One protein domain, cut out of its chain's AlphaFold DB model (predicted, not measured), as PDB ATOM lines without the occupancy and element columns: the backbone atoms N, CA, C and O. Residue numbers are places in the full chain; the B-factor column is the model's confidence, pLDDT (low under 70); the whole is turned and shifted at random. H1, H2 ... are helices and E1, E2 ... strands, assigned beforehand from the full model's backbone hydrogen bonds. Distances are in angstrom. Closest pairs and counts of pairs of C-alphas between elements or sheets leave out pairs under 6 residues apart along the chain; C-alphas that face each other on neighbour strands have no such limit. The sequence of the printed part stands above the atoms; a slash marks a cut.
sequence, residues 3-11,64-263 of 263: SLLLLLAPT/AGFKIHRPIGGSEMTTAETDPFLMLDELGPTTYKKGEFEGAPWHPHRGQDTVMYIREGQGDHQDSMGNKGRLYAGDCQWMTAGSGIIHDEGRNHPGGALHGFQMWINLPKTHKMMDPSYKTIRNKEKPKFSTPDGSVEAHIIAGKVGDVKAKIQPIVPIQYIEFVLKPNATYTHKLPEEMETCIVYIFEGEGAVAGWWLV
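What this domain is: This is residues 3 to 11 and 64 to 263 of the 263 residues of the protein "Hypothetical protein" of Lotharella globosa (UniProt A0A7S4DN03). A large sheet folds back over itself at a sharp bend in E5, with E4 and E8 lying across from E7 and E9, and a smaller, twisted sheet is partly face to face with the large one, on the side away from E4 and E8, making a sandwich. The small hairpin of E15 and E16 sits outside the smaller sheet beside E14, and the short helix H1 lies beside the first residues of E3 and E14. The printed part has 209 residues, with 16 named strands and one named helix in the order E1, E2, H1, then E3 to E16; its class is mostly strand. The large sheet, E2 to E10, is branched with antiparallel pairs; the smaller runs E11, E12, E13, E1, E14, all antiparallel. The whole is compact and rounded, with a radius of gyration of the C-alphas of 16.8 A and spans of 44 by 43 by 35 A.

How they stand to each other: Begin at E1, residues 3 to 9, an inner strand of the five-strand sheet. Its antiparallel neighbours are E14, residues 245 to 252, with N 5 and O 249 2.8 A apart, within hydrogen-bond range, and E13, residues 223 to 229, with N 6 and O 225 at 2.8 A. Beyond the cut find E2, residues 66 to 72, antiparallel to E3, residues 85 to 96, with N 90 and O 69 at 2.8 A. H1, residues 79 to 82, only grazes both sheets; it is too short for an O i to N i+4 pair, and its one O i to N i+3 pair is within range. On the other side of E3 from E2 is E9, residues 160 to 170, antiparallel at 174 degrees, with N 91 and O 164 at 2.8 A. Next look at E5, residues 112 to 127, whose pairing is staggered: its residues 112 to 121 pair with E9, N 115 and O 167 at 2.8 A, and its residues 113 to 117 with E7, residues 140 to 144, N 114 and O 143 at 2.8 A. E5 bends by 154 degrees at residue 124; near there E6, residues 132 to 136, is on one side, N 135 and O 123 at 2.8 A, and E8, residues 149 to 153, on the other, N 152 and O 126 at 2.9 A. E4, residues 104 to 109, is an edge strand beside E8, N 104 and O 153 at 2.8 A, and E10, residues 181 to 185, is one beside E7, N 142 and O 183 at 2.8 A. E11, residues 192 to 194, E12, residues 200 to 206, and E13 form a meander, each strand the antiparallel neighbour of the one before, with N 202 and O 193 at 2.8 A and N 203 and O 226 at 2.8 A. In the sandwich, two sheets face to face, the facing parts are 11.2 A centre to centre. The hairpin of E15, residues 255 to 257, and E16, residues 260 to 262, has N 262 and O 255 at 2.8 A; the closest C-alphas of E14 and E16, Ile 250 and Leu 262, are 7.2 A apart.

Where its parts are: Find C-alpha 3 at (38.536, 3.597, -35.803), where E1 begins; it runs 20.2 A. E3 starts at C-alpha 85, (39.141, -11.816, -48.228), and is 28.6 A long, bending by 56 degrees at residue 93. E9 measures 31.8 A and E14 22.2 A. E16 ends at C-alpha 262, (49.581, 4.371, -39.463).

The domain as a whole: Residues 12 to 63 are not printed, and C-alphas 11 and 64 are 32.6 A apart across that cut. The links E12 to E13 and E13 to E14 are long, with 16 and 15 residues. The two C-alphas farthest apart, those of Gly 130 and Gly 259, are separated by 47.7 A. The mean pLDDT of the printed part is 94.8, and no printed residue is under 70.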
ATOM      1  N   SER A   3      39.392   4.707 -35.393       96.69
ATOM      2  CA  SER A   3      38.536   3.597 -35.803       96.69
ATOM      3  C   SER A   3      39.258   2.738 -36.832       96.69
ATOM      4  O   SER A   3      39.852   3.242 -37.788       96.69
ATOM      5  N   LEU A   4      39.225   1.426 -36.614       97.62
ATOM      6  CA  LEU A   4      39.875   0.455 -37.484       97.62
ATOM      7  C   LEU A   4      39.020  -0.788 -37.679       97.62
ATOM      8  O   LEU A   4      38.217  -1.146 -36.817       97.62
ATOM      9  N   LEU A   5      39.243  -1.477 -38.792       98.31
ATOM     10  CA  LEU A   5      38.774  -2.836 -39.017       98.31
ATOM     11  C   LEU A   5      39.905  -3.820 -38.729       98.31
ATOM     12  O   LEU A   5      41.021  -3.656 -39.223       98.31
ATOM     13  N   LEU A   6      39.599  -4.858 -37.955       98.00
ATOM     14  CA  LEU A   6      40.426  -6.045 -37.795       98.00
ATOM     15  C   LEU A   6      39.777  -7.209 -38.546       98.00
ATOM     16  O   LEU A   6      38.631  -7.580 -38.265       98.00
ATOM     17  N   LEU A   7      40.542  -7.798 -39.458       98.25
ATOM     18  CA  LEU A   7      40.143  -8.930 -40.281       98.25
ATOM     19  C   LEU A   7      41.084 -10.096 -40.015       98.25
ATOM     20  O   LEU A   7      42.288  -9.989 -40.249       98.25
ATOM     21  N   LEU A   8      40.531 -11.202 -39.525       97.44
ATOM     22  CA  LEU A   8      41.274 -12.429 -39.257       97.44
ATOM     23  C   LEU A   8      40.612 -13.600 -39.957       97.44
ATOM     24  O   LEU A   8      39.385 -13.703 -39.939       97.44
ATOM     25  N   ALA A   9      41.408 -14.502 -40.508       95.56
ATOM     26  CA  ALA A   9      40.886 -15.729 -41.082       95.56
ATOM     27  C   ALA A   9      41.943 -16.837 -41.127       95.56
ATOM     28  O   ALA A   9      43.135 -16.530 -41.229       95.56
ATOM     29  N   PRO A  10      41.530 -18.115 -41.101       92.00
ATOM     30  CA  PRO A  10      42.355 -19.176 -41.663       92.00
ATOM     31  C   PRO A  10      42.456 -19.006 -43.180       92.00
ATOM     32  O   PRO A  10      41.518 -18.523 -43.818       92.00
ATOM     33  N   THR A  11      43.556 -19.465 -43.771       81.81
ATOM     34  CA  THR A  11      43.609 -19.669 -45.224       81.81
ATOM     35  C   THR A  11      42.667 -20.813 -45.605       81.81
ATOM     36  O   THR A  11      42.545 -21.796 -44.872       81.81
ATOM     37  N   ALA A  64      27.849   2.608 -60.334       84.88
ATOM     38  CA  ALA A  64      27.468   3.757 -61.158       84.88
ATOM     39  C   ALA A  64      28.377   4.993 -60.951       84.88
ATOM     40  O   ALA A  64      27.990   6.131 -61.197       84.88
ATOM     41  N   GLY A  65      29.620   4.783 -60.509       83.06
ATOM     42  CA  GLY A  65      30.672   5.796 -60.476       83.06
ATOM     43  C   GLY A  65      30.892   6.461 -59.119       83.06
ATOM     44  O   GLY A  65      31.538   7.511 -59.077       83.06
ATOM     45  N   PHE A  66      30.403   5.895 -58.014       86.25
ATOM     46  CA  PHE A  66      30.680   6.440 -56.682       86.25
ATOM     47  C   PHE A  66      32.131   6.171 -56.266       86.25
ATOM     48  O   PHE A  66      32.746   5.195 -56.695       86.25
ATOM     49  N   LYS A  67      32.696   7.080 -55.465       91.94
ATOM     50  CA  LYS A  67      34.073   6.970 -54.973       91.94
ATOM     51  C   LYS A  67      34.172   5.954 -53.840       91.94
ATOM     52  O   LYS A  67      33.297   5.923 -52.972       91.94
ATOM     53  N   ILE A  68      35.271   5.213 -53.829       95.44
ATOM     54  CA  ILE A  68      35.644   4.274 -52.773       95.44
ATOM     55  C   ILE A  68      37.141   4.360 -52.463       95.44
ATOM     56  O   ILE A  68      37.917   4.831 -53.297       95.44
ATOM     57  N   HIS A  69      37.540   3.825 -51.311       97.31
ATOM     58  CA  HIS A  69      38.921   3.420 -51.042       97.31
ATOM     59  C   HIS A  69      39.009   1.890 -51.003       97.31
ATOM     60  O   HIS A  69      38.189   1.255 -50.341       97.31
ATOM     61  N   ARG A  70      39.994   1.294 -51.688       97.50
ATOM     62  CA  ARG A  70      40.151  -0.168 -51.800       97.50
ATOM     63  C   ARG A  70      41.396  -0.683 -51.064       97.50
ATOM     64  O   ARG A  70      42.477  -0.715 -51.651       97.50
ATOM     65  N   PRO A  71      41.288  -1.090 -49.785       96.38
ATOM     66  CA  PRO A  71      42.381  -1.751 -49.062       96.38
ATOM     67  C   PRO A  71      42.631  -3.221 -49.456       96.38
ATOM     68  O   PRO A  71      43.752  -3.694 -49.291       96.38
ATOM     69  N   ILE A  72      41.632  -3.969 -49.946       98.00
ATOM     70  CA  ILE A  72      41.786  -5.376 -50.385       98.00
ATOM     71  C   ILE A  72      41.219  -5.524 -51.798       98.00
ATOM     72  O   ILE A  72      40.148  -4.997 -52.082       98.00
ATOM     73  N   GLY A  73      41.912  -6.266 -52.668       95.69
ATOM     74  CA  GLY A  73      41.530  -6.459 -54.076       95.69
ATOM     75  C   GLY A  73      42.186  -5.468 -55.048       95.69
ATOM     76  O   GLY A  73      41.862  -5.467 -56.234       95.69
ATOM     77  N   GLY A  74      43.091  -4.620 -54.546       92.12
ATOM     78  CA  GLY A  74      43.962  -3.753 -55.342       92.12
ATOM     79  C   GLY A  74      45.228  -4.464 -55.837       92.12
ATOM     80  O   GLY A  74      45.327  -5.688 -55.832       92.12
ATOM     81  N   SER A  75      46.224  -3.684 -56.257       92.88
ATOM     82  CA  SER A  75      47.517  -4.197 -56.747       92.88
ATOM     83  C   SER A  75      48.567  -4.393 -55.645       92.88
ATOM     84  O   SER A  75      49.644  -4.935 -55.883       92.88
ATOM     85  N   GLU A  76      48.253  -3.954 -54.430       94.69
ATOM     86  CA  GLU A  76      49.150  -3.885 -53.282       94.69
ATOM     87  C   GLU A  76      49.292  -5.241 -52.568       94.69
ATOM     88  O   GLU A  76      50.321  -5.518 -51.941       94.69
ATOM     89  N   MET A  77      48.281  -6.111 -52.678       94.94
ATOM     90  CA  MET A  77      48.272  -7.463 -52.113       94.94
ATOM     91  C   MET A  77      47.751  -8.480 -53.122       94.94
ATOM     92  O   MET A  77      46.795  -8.227 -53.848       94.94
ATOM     93  N   THR A  78      48.372  -9.654 -53.139       95.25
ATOM     94  CA  THR A  78      47.880 -10.798 -53.910       95.25
ATOM     95  C   THR A  78      46.690 -11.448 -53.209       95.25
ATOM     96  O   THR A  78      46.554 -11.371 -51.990       95.25
ATOM     97  N   THR A  79      45.864 -12.174 -53.961       93.31
ATOM     98  CA  THR A  79      44.741 -12.939 -53.396       93.31
ATOM     99  C   THR A  79      45.183 -14.006 -52.394       93.31
ATOM    100  O   THR A  79      44.426 -14.329 -51.487       93.31
ATOM    101  N   ALA A  80      46.406 -14.535 -52.516       93.88
ATOM    102  CA  ALA A  80      46.962 -15.488 -51.557       93.88
ATOM    103  C   ALA A  80      47.319 -14.831 -50.212       93.88
ATOM    104  O   ALA A  80      47.177 -15.458 -49.170       93.88
ATOM    105  N   GLU A  81      47.757 -13.568 -50.223       95.06
ATOM    106  CA  GLU A  81      48.060 -12.816 -48.995       95.06
ATOM    107  C   GLU A  81      46.796 -12.402 -48.234       95.06
ATOM    108  O   GLU A  81      46.863 -12.136 -47.035       95.06
ATOM    109  N   THR A  82      45.657 -12.322 -48.927       96.56
ATOM    110  CA  THR A  82      44.394 -11.857 -48.348       96.56
ATOM    111  C   THR A  82      43.356 -12.957 -48.184       96.56
ATOM    112  O   THR A  82      42.313 -12.676 -47.608       96.56
ATOM    113  N   ASP A  83      43.621 -14.189 -48.634       96.12
ATOM    114  CA  ASP A  83      42.701 -15.329 -48.533       96.12
ATOM    115  C   ASP A  83      42.150 -15.463 -47.101       96.12
ATOM    116  O   ASP A  83      42.934 -15.473 -46.143       96.12
ATOM    117  N   PRO A  84      40.816 -15.512 -46.906       97.19
ATOM    118  CA  PRO A  84      39.712 -15.613 -47.869       97.19
ATOM    119  C   PRO A  84      39.106 -14.270 -48.300       97.19
ATOM    120  O   PRO A  84      38.099 -14.256 -49.002       97.19
ATOM    121  N   PHE A  85      39.642 -13.137 -47.863       98.19
ATOM    122  CA  PHE A  85      39.141 -11.816 -48.228       98.19
ATOM    123  C   PHE A  85      39.515 -11.500 -49.680       98.19
ATOM    124  O   PHE A  85      40.688 -11.349 -50.023       98.19
ATOM    125  N   LEU A  86      38.504 -11.410 -50.542       97.88
ATOM    126  CA  LEU A  86      38.674 -11.123 -51.967       97.88
ATOM    127  C   LEU A  86      38.754  -9.620 -52.229       97.88
ATOM    128  O   LEU A  86      39.512  -9.178 -53.087       97.88
ATOM    129  N   MET A  87      37.954  -8.846 -51.497       97.94
ATOM    130  CA  MET A  87      37.825  -7.407 -51.685       97.94
ATOM    131  C   MET A  87      37.305  -6.754 -50.412       97.94
ATOM    132  O   MET A  87      36.443  -7.315 -49.738       97.94
ATOM    133  N   LEU A  88      37.786  -5.551 -50.127       98.56
ATOM    134  CA  LEU A  88      37.214  -4.642 -49.147       98.56
ATOM    135  C   LEU A  88      37.217  -3.261 -49.775       98.56
ATOM    136  O   LEU A  88      38.290  -2.747 -50.083       98.56
ATOM    137  N   ASP A  89      36.029  -2.684 -49.895       98.00
ATOM    138  CA  ASP A  89      35.830  -1.298 -50.284       98.00
ATOM    139  C   ASP A  89      35.272  -0.511 -49.107       98.00
ATOM    140  O   ASP A  89      34.300  -0.923 -48.474       98.00
ATOM    141  N   GLU A  90      35.857   0.648 -48.841       98.06
ATOM    142  CA  GLU A  90      35.266   1.682 -48.006       98.06
ATOM    143  C   GLU A  90      34.477   2.652 -48.890       98.06
ATOM    144  O   GLU A  90      35.022   3.293 -49.791       98.06
ATOM    145  N   LEU A  91      33.181   2.764 -48.618       95.38
ATOM    146  CA  LEU A  91      32.271   3.715 -49.236       95.38
ATOM    147  C   LEU A  91      32.207   4.963 -48.357       95.38
ATOM    148  O   LEU A  91      31.812   4.878 -47.194       95.38
ATOM    149  N   GLY A  92      32.529   6.129 -48.916       92.06
ATOM    150  CA  GLY A  92      32.627   7.363 -48.133       92.06
ATOM    151  C   GLY A  92      33.909   7.420 -47.283       92.06
ATOM    152  O   GLY A  92      34.905   6.820 -47.681       92.06
ATOM    153  N   PRO A  93      33.919   8.165 -46.161       94.06
ATOM    154  CA  PRO A  93      32.822   8.969 -45.616       94.06
ATOM    155  C   PRO A  93      32.485  10.165 -46.518       94.06
ATOM    156  O   PRO A  93      33.357  10.915 -46.950       94.06
ATOM    157  N   THR A  94      31.203  10.362 -46.826       93.62
ATOM    158  CA  THR A  94      30.735  11.512 -47.618       93.62
ATOM    159  C   THR A  94      29.258  11.811 -47.353       93.62
ATOM    160  O   THR A  94      28.561  11.029 -46.711       93.62
ATOM    161  N   THR A  95      28.761  12.949 -47.837       94.69
ATOM    162  CA  THR A  95      27.341  13.323 -47.774       94.69
ATOM    163  C   THR A  95      26.806  13.566 -49.177       94.69
ATOM    164  O   THR A  95      27.298  14.439 -49.885       94.69
ATOM    165  N   TYR A  96      25.759  12.833 -49.549       92.88
ATOM    166  CA  TYR A  96      25.108  12.948 -50.850       92.88
ATOM    167  C   TYR A  96      23.835  13.788 -50.776       92.88
ATOM    168  O   TYR A  96      23.046  13.681 -49.831       92.88
ATOM    169  N   LYS A  97      23.557  14.568 -51.819       93.50
ATOM    170  CA  LYS A  97      22.207  15.081 -52.064       93.50
ATOM    171  C   LYS A  97      21.292  13.934 -52.499       93.50
ATOM    172  O   LYS A  97      21.733  12.890 -52.983       93.50
ATOM    173  N   LYS A  98      19.981  14.120 -52.336       90.62
ATOM    174  CA  LYS A  98      18.993  13.151 -52.827       90.62
ATOM    175  C   LYS A  98      19.173  12.940 -54.334       90.62
ATOM    176  O   LYS A  98      19.136  13.909 -55.087       90.62
ATOM    177  N   GLY A  99      19.324  11.683 -54.749       86.81
ATOM    178  CA  GLY A  99      19.528  11.304 -56.151       86.81
ATOM    179  C   GLY A  99      20.963  11.444 -56.672       86.81
ATOM    180  O   GLY A  99      21.181  11.165 -57.840       86.81
ATOM    181  N   GLU A 100      21.926  11.858 -55.841       89.88
ATOM    182  CA  GLU A 100      23.342  11.958 -56.237       89.88
ATOM    183  C   GLU A 100      24.094  10.631 -56.071       89.88
ATOM    184  O   GLU A 100      25.029  10.344 -56.811       89.88
ATOM    185  N   PHE A 101      23.682   9.805 -55.107       88.69
ATOM    186  CA  PHE A 101      24.225   8.460 -54.966       88.69
ATOM    187  C   PHE A 101      23.474   7.504 -55.891       88.69
ATOM    188  O   PHE A 101      22.326   7.143 -55.625       88.69
ATOM    189  N   GLU A 102      24.131   7.117 -56.981       83.69
ATOM    190  CA  GLU A 102      23.576   6.204 -57.986       83.69
ATOM    191  C   GLU A 102      23.673   4.723 -57.572       83.69
ATOM    192  O   GLU A 102      22.949   3.883 -58.108       83.69
ATOM    193  N   GLY A 103      24.512   4.411 -56.578       89.69
ATOM    194  CA  GLY A 103      24.690   3.061 -56.046       89.69
ATOM    195  C   GLY A 103      25.376   2.094 -57.014       89.69
ATOM    196  O   GLY A 103      26.014   2.485 -57.995       89.69
ATOM    197  N   ALA A 104      25.266   0.805 -56.715       92.44
ATOM    198  CA  ALA A 104      25.628  -0.289 -57.597       92.44
ATOM    199  C   ALA A 104      24.332  -0.880 -58.188       92.44
ATOM    200  O   ALA A 104      23.571  -1.533 -57.465       92.44
ATOM    201  N   PRO A 105      24.040  -0.643 -59.482       92.62
ATOM    202  CA  PRO A 105      22.839  -1.175 -60.118       92.62
ATOM    203  C   PRO A 105      22.885  -2.707 -60.171       92.62
ATOM    204  O   PRO A 105      23.925  -3.303 -59.905       92.62
ATOM    205  N   TRP A 106      21.772  -3.339 -60.552       95.50
ATOM    206  CA  TRP A 106      21.659  -4.796 -60.704       95.50
ATOM    207  C   TRP A 106      22.909  -5.464 -61.301       95.50
ATOM    208  O   TRP A 106      23.212  -5.289 -62.482       95.50
ATOM    209  N   HIS A 107      23.599  -6.263 -60.487       96.94
ATOM    210  CA  HIS A 107      24.816  -6.979 -60.858       96.94
ATOM    211  C   HIS A 107      24.871  -8.372 -60.201       96.94
ATOM    212  O   HIS A 107      24.256  -8.578 -59.150       96.94
ATOM    213  N   PRO A 108      25.543  -9.358 -60.829       97.94
ATOM    214  CA  PRO A 108      25.607 -10.722 -60.318       97.94
ATOM    215  C   PRO A 108      26.780 -10.952 -59.351       97.94
ATOM    216  O   PRO A 108      27.850 -10.375 -59.520       97.94
ATOM    217  N   HIS A 109      26.607 -11.905 -58.433       98.38
ATOM    218  CA  HIS A 109      27.664 -12.531 -57.626       98.38
ATOM    219  C   HIS A 109      27.539 -14.055 -57.662       98.38
ATOM    220  O   HIS A 109      26.437 -14.582 -57.828       98.38
ATOM    221  N   ARG A 110      28.653 -14.778 -57.481       98.38
ATOM    222  CA  ARG A 110      28.697 -16.248 -57.356       98.38
ATOM    223  C   ARG A 110      29.928 -16.687 -56.561       98.38
ATOM    224  O   ARG A 110      31.013 -16.159 -56.764       98.38
ATOM    225  N   GLY A 111      29.782 -17.710 -55.719       98.00
ATOM    226  CA  GLY A 111      30.898 -18.413 -55.076       98.00
ATOM    227  C   GLY A 111      31.584 -17.663 -53.930       98.00
ATOM    228  O   GLY A 111      32.710 -18.027 -53.574       98.00
ATOM    229  N   GLN A 112      30.917 -16.650 -53.374       98.31
ATOM    230  CA  GLN A 112      31.408 -15.781 -52.304       98.31
ATOM    231  C   GLN A 112      30.269 -15.338 -51.371       98.31
ATOM    232  O   GLN A 112      29.096 -15.394 -51.748       98.31
ATOM    233  N   ASP A 113      30.631 -14.873 -50.181       98.31
ATOM    234  CA  ASP A 113      29.791 -14.000 -49.366       98.31
ATOM    235  C   ASP A 113      30.069 -12.533 -49.729       98.31
ATOM    236  O   ASP A 113      31.214 -12.162 -50.000       98.31
ATOM    237  N   THR A 114      29.041 -11.689 -49.680       97.81
ATOM    238  CA  THR A 114      29.153 -10.228 -49.691       97.81
ATOM    239  C   THR A 114      28.574  -9.665 -48.397       97.81
ATOM    240  O   THR A 114      27.512 -10.079 -47.920       97.81
ATOM    241  N   VAL A 115      29.289  -8.723 -47.793       98.06
ATOM    242  CA  VAL A 115      28.935  -8.140 -46.500       98.06
ATOM    243  C   VAL A 115      28.945  -6.624 -46.619       98.06
ATOM    244  O   VAL A 115      30.017  -6.035 -46.737       98.06
ATOM    245  N   MET A 116      27.763  -6.010 -46.540       97.69
ATOM    246  CA  MET A 116      27.603  -4.556 -46.475       97.69
ATOM    247  C   MET A 116      27.437  -4.137 -45.015       97.69
ATOM    248  O   MET A 116      26.439  -4.484 -44.376       97.69
ATOM    249  N   TYR A 117      28.388  -3.375 -44.484       97.94
ATOM    250  CA  TYR A 117      28.323  -2.781 -43.150       97.94
ATOM    251  C   TYR A 117      28.171  -1.261 -43.257       97.94
ATOM    252  O   TYR A 117      29.089  -0.582 -43.707       97.94
ATOM    253  N   ILE A 118      27.030  -0.714 -42.831       97.62
ATOM    254  CA  ILE A 118      26.818   0.740 -42.799       97.62
ATOM    255  C   ILE A 118      27.289   1.256 -41.449       97.62
ATOM    256  O   ILE A 118      26.683   0.950 -40.425       97.62
ATOM    257  N   ARG A 119      28.349   2.057 -41.439       97.38
ATOM    258  CA  ARG A 119      28.861   2.692 -40.228       97.38
ATOM    259  C   ARG A 119      28.117   3.988 -39.916       97.38
ATOM    260  O   ARG A 119      27.662   4.175 -38.791       97.38
ATOM    261  N   GLU A 120      27.913   4.830 -40.922       97.25
ATOM    262  CA  GLU A 120      27.140   6.068 -40.830       97.25
ATOM    263  C   GLU A 120      26.157   6.178 -41.998       97.25
ATOM    264  O   GLU A 120      26.451   5.781 -43.127       97.25
ATOM    265  N   GLY A 121      24.980   6.741 -41.724       95.75
ATOM    266  CA  GLY A 121      23.957   6.953 -42.736       95.75
ATOM    267  C   GLY A 121      23.047   5.751 -42.939       95.75
ATOM    268  O   GLY A 121      22.595   5.121 -41.977       95.75
ATOM    269  N   GLN A 122      22.716   5.477 -44.197       94.81
ATOM    270  CA  GLN A 122      21.800   4.407 -44.577       94.81
ATOM    271  C   GLN A 122      21.988   3.984 -46.036       94.81
ATOM    272  O   GLN A 122      22.486   4.752 -46.847       94.81
ATOM    273  N   GLY A 123      21.535   2.782 -46.383       91.81
ATOM    274  CA  GLY A 123      21.588   2.261 -47.748       91.81
ATOM    275  C   GLY A 123      20.437   1.304 -48.024       91.81
ATOM    276  O   GLY A 123      20.086   0.494 -47.167       91.81
ATOM    277  N   ASP A 124      19.836   1.413 -49.206       92.44
ATOM    278  CA  ASP A 124      18.795   0.490 -49.660       92.44
ATOM    279  C   ASP A 124      19.407  -0.645 -50.475       92.44
ATOM    280  O   ASP A 124      20.416  -0.456 -51.151       92.44
ATOM    281  N   HIS A 125      18.785  -1.816 -50.435       94.19
ATOM    282  CA  HIS A 125      19.178  -2.950 -51.260       94.19
ATOM    283  C   HIS A 125      17.962  -3.777 -51.678       94.19
ATOM    284  O   HIS A 125      16.918  -3.763 -51.009       94.19
ATOM    285  N   GLN A 126      18.126  -4.553 -52.744       95.19
ATOM    286  CA  GLN A 126      17.178  -5.576 -53.178       95.19
ATOM    287  C   GLN A 126      17.871  -6.662 -54.011       95.19
ATOM    288  O   GLN A 126      18.866  -6.382 -54.671       95.19
ATOM    289  N   ASP A 127      17.340  -7.883 -54.010       96.56
ATOM    290  CA  ASP A 127      17.930  -9.015 -54.732       96.56
ATOM    291  C   ASP A 127      16.914  -9.857 -55.523       96.56
ATOM    292  O   ASP A 127      15.695  -9.677 -55.443       96.56
ATOM    293  N   SER A 128      17.435 -10.792 -56.321       96.88
ATOM    294  CA  SER A 128      16.659 -11.700 -57.167       96.88
ATOM    295  C   SER A 128      15.900 -12.787 -56.396       96.88
ATOM    296  O   SER A 128      15.061 -13.458 -56.991       96.88
ATOM    297  N   MET A 129      16.162 -12.970 -55.095       96.69
ATOM    298  CA  MET A 129      15.364 -13.838 -54.215       96.69
ATOM    299  C   MET A 129      14.133 -13.109 -53.653       96.69
ATOM    300  O   MET A 129      13.298 -13.719 -52.986       96.69
ATOM    301  N   GLY A 130      14.005 -11.808 -53.930       95.62
ATOM    302  CA  GLY A 130      12.920 -10.962 -53.452       95.62
ATOM    303  C   GLY A 130      13.200 -10.304 -52.101       95.62
ATOM    304  O   GLY A 130      12.311  -9.620 -51.579       95.62
ATOM    305  N   ASN A 131      14.405 -10.456 -51.534       95.44
ATOM    306  CA  ASN A 131      14.769  -9.694 -50.346       95.44
ATOM    307  C   ASN A 131      14.939  -8.227 -50.735       95.44
ATOM    308  O   ASN A 131      15.466  -7.894 -51.795       95.44
ATOM    309  N   LYS A 132      14.500  -7.331 -49.857       93.88
ATOM    310  CA  LYS A 132      14.708  -5.889 -49.984       93.88
ATOM    311  C   LYS A 132      14.682  -5.243 -48.615       93.88
ATOM    312  O   LYS A 132      13.964  -5.702 -47.722       93.88
ATOM    313  N   GLY A 133      15.419  -4.161 -48.447       92.56
ATOM    314  CA  GLY A 133      15.473  -3.491 -47.162       92.56
ATOM    315  C   GLY A 133      16.337  -2.249 -47.161       92.56
ATOM    316  O   GLY A 133      17.102  -1.997 -48.086       92.56
ATOM    317  N   ARG A 134      16.197  -1.495 -46.072       94.69
ATOM    318  CA  ARG A 134      17.086  -0.398 -45.713       94.69
ATOM    319  C   ARG A 134      17.993  -0.836 -44.573       94.69
ATOM    320  O   ARG A 134      17.501  -1.347 -43.559       94.69
ATOM    321  N   LEU A 135      19.288  -0.620 -44.738       95.75
ATOM    322  CA  LEU A 135      20.302  -0.668 -43.693       95.75
ATOM    323  C   LEU A 135      20.465   0.736 -43.116       95.75
ATOM    324  O   LEU A 135      20.501   1.706 -43.868       95.75
ATOM    325  N   TYR A 136      20.555   0.839 -41.796       97.19
ATOM    326  CA  TYR A 136      20.865   2.082 -41.086       97.19
ATOM    327  C   TYR A 136      22.253   2.009 -40.449       97.19
ATOM    328  O   TYR A 136      22.872   0.949 -40.433       97.19
ATOM    329  N   ALA A 137      22.723   3.118 -39.879       97.62
ATOM    330  CA  ALA A 137      23.972   3.174 -39.127       97.62
ATOM    331  C   ALA A 137      24.086   2.043 -38.084       97.62
ATOM    332  O   ALA A 137      23.238   1.856 -37.202       97.62
ATOM    333  N   GLY A 138      25.168   1.283 -38.204       97.44
ATOM    334  CA  GLY A 138      25.467   0.088 -37.440       97.44
ATOM    335  C   GLY A 138      24.784  -1.190 -37.943       97.44
ATOM    336  O   GLY A 138      24.995  -2.240 -37.344       97.44
ATOM    337  N   ASP A 139      23.964  -1.181 -38.990       97.94
ATOM    338  CA  ASP A 139      23.396  -2.409 -39.557       97.94
ATOM    339  C   ASP A 139      24.407  -3.108 -40.473       97.94
ATOM    340  O   ASP A 139      25.268  -2.486 -41.093       97.94
ATOM    341  N   CYS A 140      24.295  -4.429 -40.560       96.62
ATOM    342  CA  CYS A 140      25.062  -5.247 -41.488       96.62
ATOM    343  C   CYS A 140      24.109  -6.115 -42.303       96.62
ATOM    344  O   CYS A 140      23.206  -6.744 -41.749       96.62
ATOM    345  N   GLN A 141      24.339  -6.194 -43.600       96.94
ATOM    346  CA  GLN A 141      23.814  -7.249 -44.447       96.94
ATOM    347  C   GLN A 141      24.910  -8.283 -44.673       96.94
ATOM    348  O   GLN A 141      26.044  -7.914 -44.958       96.94
ATOM    349  N   TRP A 142      24.557  -9.557 -44.565       97.50
ATOM    350  CA  TRP A 142      25.387 -10.680 -44.970       97.50
ATOM    351  C   TRP A 142      24.628 -11.489 -46.009       97.50
ATOM    352  O   TRP A 142      23.548 -12.012 -45.720       97.50
ATOM    353  N   MET A 143      25.181 -11.577 -47.207       97.56
ATOM    354  CA  MET A 143      24.585 -12.293 -48.320       97.56
ATOM    355  C   MET A 143      25.559 -13.360 -48.803       97.56
ATOM    356  O   MET A 143      26.662 -13.053 -49.234       97.56
ATOM    357  N   THR A 144      25.147 -14.618 -48.754       98.12
ATOM    358  CA  THR A 144      25.874 -15.717 -49.390       98.12
ATOM    359  C   THR A 144      25.372 -15.841 -50.815       98.12
ATOM    360  O   THR A 144      24.220 -16.212 -51.023       98.12
ATOM    361  N   ALA A 145      26.217 -15.538 -51.800       98.19
ATOM    362  CA  ALA A 145      25.829 -15.625 -53.205       98.19
ATOM    363  C   ALA A 145      25.747 -17.079 -53.692       98.19
ATOM    364  O   ALA A 145      24.903 -17.389 -54.528       98.19
ATOM    365  N   GLY A 146      26.613 -17.967 -53.184       98.06
ATOM    366  CA  GLY A 146      26.599 -19.393 -53.533       98.06
ATOM    367  C   GLY A 146      26.543 -19.623 -55.048       98.06
ATOM    368  O   GLY A 146      27.312 -19.022 -55.800       98.06
ATOM    369  N   SER A 147      25.599 -20.446 -55.508       97.94
ATOM    370  CA  SER A 147      25.360 -20.766 -56.923       97.94
ATOM    371  C   SER A 147      25.020 -19.553 -57.804       97.94
ATOM    372  O   SER A 147      25.260 -19.584 -59.020       97.94
ATOM    373  N   GLY A 148      24.547 -18.462 -57.206       98.12
ATOM    374  CA  GLY A 148      24.426 -17.161 -57.842       98.12
ATOM    375  C   GLY A 148      23.284 -16.317 -57.283       98.12
ATOM    376  O   GLY A 148      22.212 -16.828 -56.963       98.12
ATOM    377  N   ILE A 149      23.493 -15.004 -57.250       98.00
ATOM    378  CA  ILE A 149      22.454 -14.015 -56.955       98.00
ATOM    379  C   ILE A 149      22.677 -12.767 -57.808       98.00
ATOM    380  O   ILE A 149      23.818 -12.433 -58.122       98.00
ATOM    381  N   ILE A 150      21.601 -12.092 -58.213       97.75
ATOM    382  CA  ILE A 150      21.673 -10.764 -58.833       97.75
ATOM    383  C   ILE A 150      21.073  -9.785 -57.831       97.75
ATOM    384  O   ILE A 150      20.003 -10.057 -57.286       97.75
ATOM    385  N   HIS A 151      21.743  -8.665 -57.577       96.94
ATOM    386  CA  HIS A 151      21.284  -7.689 -56.591       96.94
ATOM    387  C   HIS A 151      21.620  -6.246 -56.966       96.94
ATOM    388  O   HIS A 151      22.437  -5.999 -57.849       96.94
ATOM    389  N   ASP A 152      20.942  -5.310 -56.315       94.81
ATOM    390  CA  ASP A 152      21.086  -3.863 -56.461       94.81
ATOM    391  C   ASP A 152      21.300  -3.254 -55.069       94.81
ATOM    392  O   ASP A 152      20.609  -3.611 -54.107       94.81
ATOM    393  N   GLU A 153      22.265  -2.344 -54.967       91.44
ATOM    394  CA  GLU A 153      22.675  -1.695 -53.724       91.44
ATOM    395  C   GLU A 153      22.689  -0.177 -53.938       91.44
ATOM    396  O   GLU A 153      23.598   0.377 -54.550       91.44
ATOM    397  N   GLY A 154      21.690   0.529 -53.412       81.62
ATOM    398  CA  GLY A 154      21.666   1.993 -53.386       81.62
ATOM    399  C   GLY A 154      20.684   2.669 -54.339       81.62
ATOM    400  O   GLY A 154      20.589   3.901 -54.306       81.62
ATOM    401  N   ARG A 155      19.889   1.931 -55.130       76.00
ATOM    402  CA  ARG A 155      18.816   2.551 -55.923       76.00
ATOM    403  C   ARG A 155      17.862   3.331 -55.010       76.00
ATOM    404  O   ARG A 155      17.332   2.801 -54.039       76.00
ATOM    405  N   ASN A 156      17.592   4.587 -55.375       76.44
ATOM    406  CA  ASN A 156      16.750   5.538 -54.631       76.44
ATOM    407  C   ASN A 156      17.305   6.005 -53.272       76.44
ATOM    408  O   ASN A 156      16.520   6.376 -52.392       76.44
ATOM    409  N   HIS A 157      18.630   6.054 -53.101       84.06
ATOM    410  CA  HIS A 157      19.231   6.618 -51.895       84.06
ATOM    411  C   HIS A 157      18.662   8.022 -51.581       84.06
ATOM    412  O   HIS A 157      18.670   8.917 -52.437       84.06
ATOM    413  N   PRO A 158      18.147   8.256 -50.359       85.56
ATOM    414  CA  PRO A 158      17.402   9.476 -50.049       85.56
ATOM    415  C   PRO A 158      18.281  10.720 -49.859       85.56
ATOM    416  O   PRO A 158      17.742  11.806 -49.651       85.56
ATOM    417  N   GLY A 159      19.602  10.577 -49.971       90.19
ATOM    418  CA  GLY A 159      20.586  11.587 -49.588       90.19
ATOM    419  C   GLY A 159      20.968  11.462 -48.111       90.19
ATOM    420  O   GLY A 159      20.404  10.646 -47.384       90.19
ATOM    421  N   GLY A 160      21.931  12.269 -47.678       93.94
ATOM    422  CA  GLY A 160      22.521  12.219 -46.342       93.94
ATOM    423  C   GLY A 160      23.910  11.585 -46.331       93.94
ATOM    424  O   GLY A 160      24.507  11.348 -47.385       93.94
ATOM    425  N   ALA A 161      24.425  11.364 -45.123       95.06
ATOM    426  CA  ALA A 161      25.717  10.729 -44.913       95.06
ATOM    427  C   ALA A 161      25.722   9.295 -45.464       95.06
ATOM    428  O   ALA A 161      24.708   8.598 -45.397       95.06
ATOM    429  N   LEU A 162      26.869   8.870 -45.981       94.62
ATOM    430  CA  LEU A 162      27.187   7.484 -46.284       94.62
ATOM    431  C   LEU A 162      28.632   7.231 -45.854       94.62
ATOM    432  O   LEU A 162      29.562   7.828 -46.400       94.62
ATOM    433  N   HIS A 163      28.799   6.333 -44.890       97.19
ATOM    434  CA  HIS A 163      30.078   5.716 -44.555       97.19
ATOM    435  C   HIS A 163      29.834   4.232 -44.317       97.19
ATOM    436  O   HIS A 163      29.040   3.867 -43.448       97.19
ATOM    437  N   GLY A 164      30.469   3.365 -45.090       97.25
ATOM    438  CA  GLY A 164      30.251   1.932 -44.977       97.25
ATOM    439  C   GLY A 164      31.338   1.112 -45.643       97.25
ATOM    440  O   GLY A 164      32.264   1.652 -46.236       97.25
ATOM    441  N   PHE A 165      31.211  -0.203 -45.530       98.38
ATOM    442  CA  PHE A 165      32.216  -1.148 -45.985       98.38
ATOM    443  C   PHE A 165      31.560  -2.310 -46.716       98.38
ATOM    444  O   PHE A 165      30.689  -2.973 -46.145       98.38
ATOM    445  N   GLN A 166      32.016  -2.574 -47.939       98.00
ATOM    446  CA  GLN A 166      31.645  -3.751 -48.715       98.00
ATOM    447  C   GLN A 166      32.799  -4.747 -48.674       98.00
ATOM    448  O   GLN A 166      33.882  -4.471 -49.182       98.00
ATOM    449  N   MET A 167      32.566  -5.911 -48.075       98.50
ATOM    450  CA  MET A 167      33.550  -6.987 -47.972       98.50
ATOM    451  C   MET A 167      33.096  -8.193 -48.790       98.50
ATOM    452  O   MET A 167      31.955  -8.634 -48.652       98.50
ATOM    453  N   TRP A 168      33.991  -8.758 -49.598       98.50
ATOM    454  CA  TRP A 168      33.780 -10.033 -50.284       98.50
ATOM    455  C   TRP A 168      34.658 -11.113 -49.669       98.50
ATOM    456  O   TRP A 168      35.870 -10.942 -49.530       98.50
ATOM    457  N   ILE A 169      34.045 -12.242 -49.325       98.50
ATOM    458  CA  ILE A 169      34.718 -13.363 -48.668       98.50
ATOM    459  C   ILE A 169      34.541 -14.598 -49.537       98.50
ATOM    460  O   ILE A 169      33.430 -15.001 -49.875       98.50
ATOM    461  N   ASN A 170      35.654 -15.208 -49.906       98.06
ATOM    462  CA  ASN A 170      35.697 -16.394 -50.729       98.06
ATOM    463  C   ASN A 170      35.027 -17.579 -50.018       98.06
ATOM    464  O   ASN A 170      35.315 -17.845 -48.851       98.06
ATOM    465  N   LEU A 171      34.175 -18.330 -50.722       97.44
ATOM    466  CA  LEU A 171      33.662 -19.598 -50.199       97.44
ATOM    467  C   LEU A 171      34.621 -20.755 -50.518       97.44
ATOM    468  O   LEU A 171      35.185 -20.790 -51.621       97.44
ATOM    469  N   PRO A 172      34.740 -21.758 -49.623       96.31
ATOM    470  CA  PRO A 172      35.430 -23.007 -49.927       96.31
ATOM    471  C   PRO A 172      34.855 -23.671 -51.184       96.31
ATOM    472  O   PRO A 172      33.653 -23.568 -51.442       96.31
ATOM    473  N   LYS A 173      35.683 -24.418 -51.930       95.00
ATOM    474  CA  LYS A 173      35.296 -25.131 -53.171       95.00
ATOM    475  C   LYS A 173      33.961 -25.877 -53.033       95.00
ATOM    476  O   LYS A 173      33.091 -25.733 -53.886       95.00
ATOM    477  N   THR A 174      33.777 -26.596 -51.926       95.69
ATOM    478  CA  THR A 174      32.577 -27.398 -51.622       95.69
ATOM    479  C   THR A 174      31.305 -26.578 -51.386       95.69
ATOM    480  O   THR A 174      30.212 -27.126 -51.472       95.69
ATOM    481  N   HIS A 175      31.426 -25.276 -51.121       96.88
ATOM    482  CA  HIS A 175      30.311 -24.378 -50.810       96.88
ATOM    483  C   HIS A 175      30.052 -23.345 -51.912       96.88
ATOM    484  O   HIS A 175      29.048 -22.641 -51.869       96.88
ATOM    485  N   LYS A 176      30.896 -23.265 -52.950       97.38
ATOM    486  CA  LYS A 176      30.740 -22.267 -54.025       97.38
ATOM    487  C   LYS A 176      29.421 -22.358 -54.786       97.38
ATOM    488  O   LYS A 176      29.014 -21.363 -55.370       97.38
ATOM    489  N   MET A 177      28.776 -23.524 -54.790       97.94
ATOM    490  CA  MET A 177      27.523 -23.778 -55.510       97.94
ATOM    491  C   MET A 177      26.337 -24.066 -54.583       97.94
ATOM    492  O   MET A 177      25.326 -24.586 -55.044       97.94
ATOM    493  N   MET A 178      26.446 -23.749 -53.290       97.81
ATOM    494  CA  MET A 178      25.314 -23.867 -52.368       97.81
ATOM    495  C   MET A 178      24.192 -22.879 -52.713       97.81
ATOM    496  O   MET A 178      24.408 -21.923 -53.460       97.81
ATOM    497  N   ASP A 179      23.005 -23.084 -52.149       98.06
ATOM    498  CA  ASP A 179      21.901 -22.143 -52.328       98.06
ATOM    499  C   ASP A 179      22.249 -20.759 -51.753       98.06
ATOM    500  O   ASP A 179      22.877 -20.673 -50.689       98.06
ATOM    501  N   PRO A 180      21.855 -19.668 -52.437       97.88
ATOM    502  CA  PRO A 180      22.068 -18.328 -51.925       97.88
ATOM    503  C   PRO A 180      21.286 -18.112 -50.625       97.88
ATOM    504  O   PRO A 180      20.199 -18.657 -50.422       97.88
ATOM    505  N   SER A 181      21.835 -17.296 -49.728       96.81
ATOM    506  CA  SER A 181      21.189 -16.970 -48.457       96.81
ATOM    507  C   SER A 181      21.413 -15.514 -48.068       96.81
ATOM    508  O   SER A 181      22.357 -14.868 -48.520       96.81
ATOM    509  N   TYR A 182      20.528 -14.989 -47.225       95.19
ATOM    510  CA  TYR A 182      20.519 -13.585 -46.837       95.19
ATOM    511  C   TYR A 182      20.245 -13.442 -45.340       95.19
ATOM    512  O   TYR A 182      19.349 -14.094 -44.793       95.19
ATOM    513  N   LYS A 183      20.965 -12.537 -44.672       95.38
ATOM    514  CA  LYS A 183      20.695 -12.152 -43.284       95.38
ATOM    515  C   LYS A 183      21.016 -10.683 -43.030       95.38
ATOM    516  O   LYS A 183      22.115 -10.217 -43.305       95.38
ATOM    517  N   THR A 184      20.085  -9.968 -42.401       96.00
ATOM    518  CA  THR A 184      20.367  -8.656 -41.801       96.00
ATOM    519  C   THR A 184      20.701  -8.820 -40.321       96.00
ATOM    520  O   THR A 184      19.959  -9.472 -39.585       96.00
ATOM    521  N   ILE A 185      21.769  -8.180 -39.855       95.25
ATOM    522  CA  ILE A 185      22.052  -7.959 -38.435       95.25
ATOM    523  C   ILE A 185      21.781  -6.490 -38.136       95.25
ATOM    524  O   ILE A 185      22.485  -5.611 -38.638       95.25
ATOM    525  N   ARG A 186      20.789  -6.214 -37.291       96.88
ATOM    526  CA  ARG A 186      20.512  -4.840 -36.866       96.88
ATOM    527  C   ARG A 186      21.535  -4.365 -35.838       96.88
ATOM    528  O   ARG A 186      21.989  -5.160 -35.019       96.88
ATOM    529  N   ASN A 187      21.837  -3.070 -35.804       97.06
ATOM    530  CA  ASN A 187      22.775  -2.481 -34.841       97.06
ATOM    531  C   ASN A 187      22.426  -2.852 -33.389       97.06
ATOM    532  O   ASN A 187      23.274  -3.316 -32.634       97.06
ATOM    533  N   LYS A 188      21.137  -2.765 -33.028       95.94
ATOM    534  CA  LYS A 188      20.617  -3.145 -31.698       95.94
ATOM    535  C   LYS A 188      20.879  -4.611 -31.317       95.94
ATOM    536  O   LYS A 188      20.802  -4.980 -30.153       95.94
ATOM    537  N   GLU A 189      21.106  -5.461 -32.311       93.31
ATOM    538  CA  GLU A 189      21.364  -6.889 -32.163       93.31
ATOM    539  C   GLU A 189      22.847  -7.227 -32.308       93.31
ATOM    540  O   GLU A 189      23.216  -8.369 -32.018       93.31
ATOM    541  N   LYS A 190      23.672  -6.278 -32.765       94.56
ATOM    542  CA  LYS A 190      25.095  -6.479 -33.004       94.56
ATOM    543  C   LYS A 190      25.824  -6.551 -31.658       94.56
ATOM    544  O   LYS A 190      25.732  -5.612 -30.867       94.56
ATOM    545  N   PRO A 191      26.537  -7.650 -31.375       96.19
ATOM    546  CA  PRO A 191      27.298  -7.779 -30.143       96.19
ATOM    547  C   PRO A 191      28.403  -6.728 -30.063       96.19
ATOM    548  O   PRO A 191      29.100  -6.464 -31.048       96.19
ATOM    549  N   LYS A 192      28.557  -6.152 -28.870       96.75
ATOM    550  CA  LYS A 192      29.591  -5.170 -28.559       96.75
ATOM    551  C   LYS A 192      30.426  -5.648 -27.383       96.75
ATOM    552  O   LYS A 192      29.897  -6.230 -26.437       96.75
ATOM    553  N   PHE A 193      31.719  -5.389 -27.460       98.00
ATOM    554  CA  PHE A 193      32.657  -5.553 -26.361       98.00
ATOM    555  C   PHE A 193      33.185  -4.175 -25.960       98.00
ATOM    556  O   PHE A 193      33.390  -3.316 -26.816       98.00
ATOM    557  N   SER A 194      33.436  -3.974 -24.671       97.88
ATOM    558  CA  SER A 194      34.123  -2.786 -24.171       97.88
ATOM    559  C   SER A 194      35.134  -3.196 -23.115       97.88
ATOM    560  O   SER A 194      34.865  -4.087 -22.306       97.88
ATOM    561  N   THR A 195      36.294  -2.543 -23.103       97.44
ATOM    562  CA  THR A 195      37.236  -2.694 -21.991       97.44
ATOM    563  C   THR A 195      36.620  -2.148 -20.695       97.44
ATOM    564  O   THR A 195      35.763  -1.263 -20.755       97.44
ATOM    565  N   PRO A 196      37.035  -2.633 -19.506       96.50
ATOM    566  CA  PRO A 196      36.463  -2.181 -18.232       96.50
ATOM    567  C   PRO A 196      36.561  -0.667 -17.986       96.50
ATOM    568  O   PRO A 196      35.702  -0.091 -17.327       96.50
ATOM    569  N   ASP A 197      37.593  -0.018 -18.527       96.75
ATOM    570  CA  ASP A 197      37.813   1.433 -18.466       96.75
ATOM    571  C   ASP A 197      37.069   2.214 -19.574       96.75
ATOM    572  O   ASP A 197      37.130   3.446 -19.635       96.75
ATOM    573  N   GLY A 198      36.379   1.511 -20.478       96.75
ATOM    574  CA  GLY A 198      35.672   2.075 -21.622       96.75
ATOM    575  C   GLY A 198      36.580   2.822 -22.600       96.75
ATOM    576  O   GLY A 198      36.110   3.748 -23.267       96.75
ATOM    577  N   SER A 199      37.882   2.522 -22.639       97.62
ATOM    578  CA  SER A 199      38.830   3.150 -23.568       97.62
ATOM    579  C   SER A 199      38.785   2.550 -24.974       97.62
ATOM    580  O   SER A 199      39.158   3.228 -25.935       97.62
ATOM    581  N   VAL A 200      38.266   1.327 -25.095       98.12
ATOM    582  CA  VAL A 200      38.126   0.586 -26.350       98.12
ATOM    583  C   VAL A 200      36.718   0.007 -26.439       98.12
ATOM    584  O   VAL A 200      36.252  -0.654 -25.508       98.12
ATOM    585  N   GLU A 201      36.058   0.219 -27.572       98.00
ATOM    586  CA  GLU A 201      34.818  -0.455 -27.956       98.00
ATOM    587  C   GLU A 201      35.075  -1.308 -29.203       98.00
ATOM    588  O   GLU A 201      35.818  -0.900 -30.094       98.00
ATOM    589  N   ALA A 202      34.472  -2.491 -29.272       98.12
ATOM    590  CA  ALA A 202      34.529  -3.357 -30.440       98.12
ATOM    591  C   ALA A 202      33.118  -3.745 -30.889       98.12
ATOM    592  O   ALA A 202      32.326  -4.259 -30.096       98.12
ATOM    593  N   HIS A 203      32.816  -3.532 -32.166       97.69
ATOM    594  CA  HIS A 203      31.570  -3.919 -32.820       97.69
ATOM    595  C   HIS A 203      31.851  -5.181 -33.629       97.69
ATOM    596  O   HIS A 203      32.662  -5.172 -34.551       97.69
ATOM    597  N   ILE A 204      31.209  -6.289 -33.263       97.88
ATOM    598  CA  ILE A 204      31.591  -7.614 -33.762       97.88
ATOM    599  C   ILE A 204      30.635  -8.012 -34.891       97.88
ATOM    600  O   ILE A 204      29.502  -8.435 -34.638       97.88
ATOM    601  N   ILE A 205      31.087  -7.867 -36.140       97.62
ATOM    602  CA  ILE A 205      30.321  -8.237 -37.338       97.62
ATOM    603  C   ILE A 205      30.346  -9.762 -37.520       97.62
ATOM    604  O   ILE A 205      29.290 -10.386 -37.641       97.62
ATOM    605  N   ALA A 206      31.535 -10.366 -37.451       97.50
ATOM    606  CA  ALA A 206      31.750 -11.815 -37.438       97.50
ATOM    607  C   ALA A 206      32.860 -12.210 -36.452       97.50
ATOM    608  O   ALA A 206      33.745 -11.412 -36.137       97.50
ATOM    609  N   GLY A 207      32.824 -13.453 -35.970       96.25
ATOM    610  CA  GLY A 207      33.820 -13.977 -35.037       96.25
ATOM    611  C   GLY A 207      33.540 -13.602 -33.579       96.25
ATOM    612  O   GLY A 207      32.402 -13.710 -33.113       96.25
ATOM    613  N   LYS A 208      34.581 -13.231 -32.823       96.19
ATOM    614  CA  LYS A 208      34.472 -12.938 -31.385       96.19
ATOM    615  C   LYS A 208      35.573 -12.012 -30.869       96.19
ATOM    616  O   LYS A 208      36.677 -12.006 -31.400       96.19
ATOM    617  N   VAL A 209      35.291 -11.336 -29.759       96.56
ATOM    618  CA  VAL A 209      36.276 -10.621 -28.932       96.56
ATOM    619  C   VAL A 209      36.089 -11.064 -27.484       96.56
ATOM    620  O   VAL A 209      34.997 -10.934 -26.930       96.56
ATOM    621  N   GLY A 210      37.136 -11.638 -26.882       92.81
ATOM    622  CA  GLY A 210      37.006 -12.340 -25.603       92.81
ATOM    623  C   GLY A 210      35.935 -13.434 -25.689       92.81
ATOM    624  O   GLY A 210      35.982 -14.287 -26.581       92.81
ATOM    625  N   ASP A 211      34.946 -13.364 -24.798       94.25
ATOM    626  CA  ASP A 211      33.802 -14.283 -24.762       94.25
ATOM    627  C   ASP A 211      32.575 -13.783 -25.548       94.25
ATOM    628  O   ASP A 211      31.599 -14.518 -25.717       94.25
ATOM    629  N   VAL A 212      32.615 -12.553 -26.076       97.06
ATOM    630  CA  VAL A 212      31.508 -11.964 -26.840       97.06
ATOM    631  C   VAL A 212      31.585 -12.439 -28.289       97.06
ATOM    632  O   VAL A 212      32.576 -12.199 -28.976       97.06
ATOM    633  N   LYS A 213      30.535 -13.111 -28.771       97.00
ATOM    634  CA  LYS A 213      30.479 -13.730 -30.106       97.00
ATOM    635  C   LYS A 213      29.470 -13.030 -31.005       97.00
ATOM    636  O   LYS A 213      28.387 -12.682 -30.539       97.00
ATOM    637  N   ALA A 214      29.796 -12.897 -32.289       96.44
ATOM    638  CA  ALA A 214      28.874 -12.445 -33.326       96.44
ATOM    639  C   ALA A 214      27.645 -13.362 -33.450       96.44
ATOM    640  O   ALA A 214      27.685 -14.552 -33.137       96.44
ATOM    641  N   LYS A 215      26.545 -12.803 -33.969       93.12
ATOM    642  CA  LYS A 215      25.312 -13.554 -34.280       93.12
ATOM    643  C   LYS A 215      25.350 -14.278 -35.625       93.12
ATOM    644  O   LYS A 215      24.456 -15.077 -35.918       93.12
ATOM    645  N   ILE A 216      26.314 -13.940 -36.473       91.69
ATOM    646  CA  ILE A 216      26.571 -14.653 -37.717       91.69
ATOM    647  C   ILE A 216      27.693 -15.654 -37.488       91.69
ATOM    648  O   ILE A 216      28.679 -15.363 -36.813       91.69
ATOM    649  N   GLN A 217      27.494 -16.835 -38.057       91.56
ATOM    650  CA  GLN A 217      28.478 -17.898 -38.151       91.56
ATOM    651  C   GLN A 217      28.742 -18.085 -39.642       91.56
ATOM    652  O   GLN A 217      27.950 -18.757 -40.305       91.56
ATOM    653  N   PRO A 218      29.759 -17.411 -40.197       93.44
ATOM    654  CA  PRO A 218      30.085 -17.584 -41.599       93.44
ATOM    655  C   PRO A 218      30.634 -18.988 -41.847       93.44
ATOM    656  O   PRO A 218      31.137 -19.640 -40.929       93.44
ATOM    657  N   ILE A 219      30.564 -19.431 -43.100       94.06
ATOM    658  CA  ILE A 219      31.089 -20.739 -43.525       94.06
ATOM    659  C   ILE A 219      32.602 -20.800 -43.302       94.06
ATOM    660  O   ILE A 219      33.124 -21.801 -42.816       94.06
ATOM    661  N   VAL A 220      33.298 -19.708 -43.621       93.56
ATOM    662  CA  VAL A 220      34.708 -19.533 -43.277       93.56
ATOM    663  C   VAL A 220      34.783 -18.874 -41.900       93.56
ATOM    664  O   VAL A 220      34.221 -17.792 -41.728       93.56
ATOM    665  N   PRO A 221      35.443 -19.477 -40.895       93.88
ATOM    666  CA  PRO A 221      35.429 -18.961 -39.533       93.88
ATOM    667  C   PRO A 221      36.347 -17.740 -39.413       93.88
ATOM    668  O   PRO A 221      37.465 -17.839 -38.925       93.88
ATOM    669  N   ILE A 222      35.871 -16.584 -39.868       96.88
ATOM    670  CA  ILE A 222      36.605 -15.320 -39.838       96.88
ATOM    671  C   ILE A 222      36.290 -14.497 -38.583       96.88
ATOM    672  O   ILE A 222      35.267 -14.692 -37.916       96.88
ATOM    673  N   GLN A 223      37.136 -13.513 -38.298       97.69
ATOM    674  CA  GLN A 223      36.771 -12.357 -37.487       97.69
ATOM    675  C   GLN A 223      36.714 -11.117 -38.374       97.69
ATOM    676  O   GLN A 223      37.648 -10.844 -39.120       97.69
ATOM    677  N   TYR A 224      35.615 -10.378 -38.263       98.25
ATOM    678  CA  TYR A 224      35.424  -9.072 -38.880       98.25
ATOM    679  C   TYR A 224      34.899  -8.145 -37.788       98.25
ATOM    680  O   TYR A 224      33.758  -8.282 -37.335       98.25
ATOM    681  N   ILE A 225      35.777  -7.277 -37.292       98.31
ATOM    682  CA  ILE A 225      35.534  -6.471 -36.098       98.31
ATOM    683  C   ILE A 225      35.905  -5.026 -36.398       98.31
ATOM    684  O   ILE A 225      37.009  -4.763 -36.866       98.31
ATOM    685  N   GLU A 226      35.017  -4.093 -36.078       98.38
ATOM    686  CA  GLU A 226      35.394  -2.688 -35.955       98.38
ATOM    687  C   GLU A 226      35.835  -2.422 -34.515       98.38
ATOM    688  O   GLU A 226      35.100  -2.734 -33.577       98.38
ATOM    689  N   PHE A 227      37.005  -1.819 -34.338       98.25
ATOM    690  CA  PHE A 227      37.448  -1.272 -33.064       98.25
ATOM    691  C   PHE A 227      37.404   0.252 -33.102       98.25
ATOM    692  O   PHE A 227      37.874   0.863 -34.057       98.25
ATOM    693  N   VAL A 228      36.910   0.847 -32.019       97.88
ATOM    694  CA  VAL A 228      36.924   2.290 -31.769       97.88
ATOM    695  C   VAL A 228      37.708   2.545 -30.489       97.88
ATOM    696  O   VAL A 228      37.342   2.077 -29.409       97.88
ATOM    697  N   LEU A 229      38.806   3.283 -30.609       97.88
ATOM    698  CA  LEU A 229      39.722   3.587 -29.519       97.88
ATOM    699  C   LEU A 229      39.660   5.076 -29.169       97.88
ATOM    700  O   LEU A 229      39.640   5.959 -30.039       97.88
ATOM    701  N   LYS A 230      39.671   5.366 -27.866       97.50
ATOM    702  CA  LYS A 230      39.956   6.714 -27.362       97.50
ATOM    703  C   LYS A 230      41.427   7.075 -27.624       97.50
ATOM    704  O   LYS A 230      42.264   6.177 -27.735       97.50
ATOM    705  N   PRO A 231      41.772   8.374 -27.694       94.69
ATOM    706  CA  PRO A 231      43.163   8.799 -27.828       94.69
ATOM    707  C   PRO A 231      44.058   8.157 -26.762       94.69
ATOM    708  O   PRO A 231      43.679   8.100 -25.593       94.69
ATOM    709  N   ASN A 232      45.242   7.698 -27.174       93.44
ATOM    710  CA  ASN A 232      46.240   7.029 -26.327       93.44
ATOM    711  C   ASN A 232      45.801   5.690 -25.697       93.44
ATOM    712  O   ASN A 232      46.529   5.153 -24.863       93.44
ATOM    713  N   ALA A 233      44.641   5.139 -26.072       96.88
ATOM    714  CA  ALA A 233      44.247   3.801 -25.645       96.88
ATOM    715  C   ALA A 233      45.085   2.730 -26.361       96.88
ATOM    716  O   ALA A 233      45.418   2.870 -27.538       96.88
ATOM    717  N   THR A 234      45.364   1.634 -25.658       95.50
ATOM    718  CA  THR A 234      46.081   0.472 -26.198       95.50
ATOM    719  C   THR A 234      45.228  -0.770 -26.015       95.50
ATOM    720  O   THR A 234      44.673  -0.999 -24.941       95.50
ATOM    721  N   TYR A 235      45.165  -1.604 -27.050       95.44
ATOM    722  CA  TYR A 235      44.484  -2.889 -27.002       95.44
ATOM    723  C   TYR A 235      45.367  -3.991 -27.583       95.44
ATOM    724  O   TYR A 235      45.999  -3.811 -28.622       95.44
ATOM    725  N   THR A 236      45.387  -5.150 -26.927       95.31
ATOM    726  CA  THR A 236      46.038  -6.356 -27.444       95.31
ATOM    727  C   THR A 236      44.972  -7.397 -27.730       95.31
ATOM    728  O   THR A 236      44.392  -7.980 -26.814       95.31
ATOM    729  N   HIS A 237      44.716  -7.640 -29.014       95.00
ATOM    730  CA  HIS A 237      43.796  -8.689 -29.432       95.00
ATOM    731  C   HIS A 237      44.507 -10.040 -29.460       95.00
ATOM    732  O   HIS A 237      45.556 -10.183 -30.091       95.00
ATOM    733  N   LYS A 238      43.937 -11.048 -28.792       92.38
ATOM    734  CA  LYS A 238      44.477 -12.409 -28.842       92.38
ATOM    735  C   LYS A 238      44.168 -13.023 -30.204       92.38
ATOM    736  O   LYS A 238      43.003 -13.234 -30.537       92.38
ATOM    737  N   LEU A 239      45.216 -13.351 -30.948       89.06
ATOM    738  CA  LEU A 239      45.104 -14.001 -32.247       89.06
ATOM    739  C   LEU A 239      45.026 -15.522 -32.058       89.06
ATOM    740  O   LEU A 239      45.947 -16.090 -31.467       89.06
ATOM    741  N   PRO A 240      43.948 -16.183 -32.513       87.81
ATOM    742  CA  PRO A 240      43.918 -17.639 -32.595       87.81
ATOM    743  C   PRO A 240      45.028 -18.158 -33.521       87.81
ATOM    744  O   PRO A 240      45.397 -17.476 -34.481       87.81
ATOM    745  N   GLU A 241      45.579 -19.335 -33.217       86.88
ATOM    746  CA  GLU A 241      46.699 -19.922 -33.973       86.88
ATOM    747  C   GLU A 241      46.284 -20.266 -35.405       86.88
ATOM    748  O   GLU A 241      47.062 -20.082 -36.332       86.88
ATOM    749  N   GLU A 242      45.027 -20.667 -35.586       88.88
ATOM    750  CA  GLU A 242      44.422 -21.006 -36.869       88.88
ATOM    751  C   GLU A 242      44.198 -19.799 -37.796       88.88
ATOM    752  O   GLU A 242      43.930 -19.972 -38.979       88.88
ATOM    753  N   MET A 243      44.279 -18.567 -37.285       91.62
ATOM    754  CA  MET A 243      43.998 -17.353 -38.059       91.62
ATOM    755  C   MET A 243      45.274 -16.832 -38.719       91.62
ATOM    756  O   MET A 243      45.901 -15.902 -38.210       91.62
ATOM    757  N   GLU A 244      45.698 -17.439 -39.817       92.62
ATOM    758  CA  GLU A 244      46.940 -17.092 -40.519       92.62
ATOM    759  C   GLU A 244      46.894 -15.681 -41.128       92.62
ATOM    760  O   GLU A 244      47.810 -14.880 -40.910       92.62
ATOM    761  N   THR A 245      45.790 -15.335 -41.792       95.75
ATOM    762  CA  THR A 245      45.580 -14.023 -42.415       95.75
ATOM    763  C   THR A 245      45.174 -13.002 -41.358       95.75
ATOM    764  O   THR A 245      44.229 -13.218 -40.595       95.75
ATOM    765  N   CYS A 246      45.888 -11.875 -41.304       96.19
ATOM    766  CA  CYS A 246      45.617 -10.774 -40.380       96.19
ATOM    767  C   CYS A 246      45.801  -9.429 -41.080       96.19
ATOM    768  O   CYS A 246      46.924  -9.044 -41.405       96.19
ATOM    769  N   ILE A 247      44.704  -8.698 -41.261       97.06
ATOM    770  CA  ILE A 247      44.693  -7.376 -41.891       97.06
ATOM    771  C   ILE A 247      44.094  -6.374 -40.905       97.06
ATOM    772  O   ILE A 247      43.065  -6.633 -40.278       97.06
ATOM    773  N   VAL A 248      44.755  -5.225 -40.772       97.25
ATOM    774  CA  VAL A 248      44.262  -4.075 -40.011       97.25
ATOM    775  C   VAL A 248      44.120  -2.901 -40.964       97.25
ATOM    776  O   VAL A 248      45.087  -2.534 -41.628       97.25
ATOM    777  N   TYR A 249      42.930  -2.311 -41.009       97.50
ATOM    778  CA  TYR A 249      42.645  -1.131 -41.816       97.50
ATOM    779  C   TYR A 249      42.200   0.016 -40.910       97.50
ATOM    780  O   TYR A 249      41.113  -0.048 -40.341       97.50
ATOM    781  N   ILE A 250      43.048   1.034 -40.740       97.00
ATOM    782  CA  ILE A 250      42.675   2.273 -40.047       97.00
ATOM    783  C   ILE A 250      41.998   3.178 -41.071       97.00
ATOM    784  O   ILE A 250      42.624   3.556 -42.055       97.00
ATOM    785  N   PHE A 251      40.728   3.488 -40.837       96.12
ATOM    786  CA  PHE A 251      39.910   4.292 -41.750       96.12
ATOM    787  C   PHE A 251      39.512   5.646 -41.145       96.12
ATOM    788  O   PHE A 251      39.007   6.525 -41.836       96.12
ATOM    789  N   GLU A 252      39.721   5.836 -39.838       95.88
ATOM    790  CA  GLU A 252      39.487   7.107 -39.155       95.88
ATOM    791  C   GLU A 252      40.554   7.322 -38.078       95.88
ATOM    792  O   GLU A 252      40.723   6.489 -37.184       95.88
ATOM    793  N   GLY A 253      41.229   8.470 -38.127       94.88
ATOM    794  CA  GLY A 253      42.273   8.830 -37.170       94.88
ATOM    795  C   GLY A 253      43.619   8.182 -37.489       94.88
ATOM    796  O   GLY A 253      43.900   7.827 -38.626       94.88
ATOM    797  N   GLU A 254      44.467   8.056 -36.473       94.44
ATOM    798  CA  GLU A 254      45.839   7.561 -36.613       94.44
ATOM    799  C   GLU A 254      46.248   6.731 -35.393       94.44
ATOM    800  O   GLU A 254      45.692   6.874 -34.299       94.44
ATOM    801  N   GLY A 255      47.227   5.845 -35.548       92.50
ATOM    802  CA  GLY A 255      47.701   5.041 -34.428       92.50
ATOM    803  C   GLY A 255      48.805   4.059 -34.777       92.50
ATOM    804  O   GLY A 255      49.216   3.929 -35.925       92.50
ATOM    805  N   ALA A 256      49.294   3.345 -33.763       92.88
ATOM    806  CA  ALA A 256      50.337   2.344 -33.935       92.88
ATOM    807  C   ALA A 256      49.768   0.918 -33.945       92.88
ATOM    808  O   ALA A 256      49.054   0.521 -33.024       92.88
ATOM    809  N   VAL A 257      50.157   0.114 -34.935       93.12
ATOM    810  CA  VAL A 257      49.854  -1.324 -35.011       93.12
ATOM    811  C   VAL A 257      51.162  -2.099 -34.952       93.12
ATOM    812  O   VAL A 257      52.025  -1.931 -35.810       93.12
ATOM    813  N   ALA A 258      51.333  -2.915 -33.907       90.06
ATOM    814  CA  ALA A 258      52.558  -3.683 -33.652       90.06
ATOM    815  C   ALA A 258      53.856  -2.853 -33.825       90.06
ATOM    816  O   ALA A 258      54.833  -3.303 -34.421       90.06
ATOM    817  N   GLY A 259      53.845  -1.614 -33.316       85.81
ATOM    818  CA  GLY A 259      54.982  -0.683 -33.363       85.81
ATOM    819  C   GLY A 259      55.069   0.200 -34.615       85.81
ATOM    820  O   GLY A 259      55.907   1.097 -34.651       85.81
ATOM    821  N   TRP A 260      54.205   0.006 -35.614       88.06
ATOM    822  CA  TRP A 260      54.187   0.805 -36.842       88.06
ATOM    823  C   TRP A 260      53.120   1.890 -36.783       88.06
ATOM    824  O   TRP A 260      51.943   1.571 -36.648       88.06
ATOM    825  N   TRP A 261      53.513   3.159 -36.932       89.12
ATOM    826  CA  TRP A 261      52.562   4.272 -37.031       89.12
ATOM    827  C   TRP A 261      51.828   4.250 -38.373       89.12
ATOM    828  O   TRP A 261      52.466   4.139 -39.427       89.12
ATOM    829  N   LEU A 262      50.508   4.367 -38.338       85.56
ATOM    830  CA  LEU A 262      49.581   4.371 -39.463       85.56
ATOM    831  C   LEU A 262      48.720   5.641 -39.387       85.56
ATOM    832  O   LEU A 262      48.314   6.046 -38.296       85.56
ATOM    833  N   VAL A 263      48.482   6.237 -40.553       76.50
ATOM    834  CA  VAL A 263      47.698   7.455 -40.817       76.50
ATOM    835  C   VAL A 263      46.796   7.200 -42.007       76.50
ATOM    836  O   VAL A 263      47.219   6.376 -42.856       76.50
TER     837      VAL A 263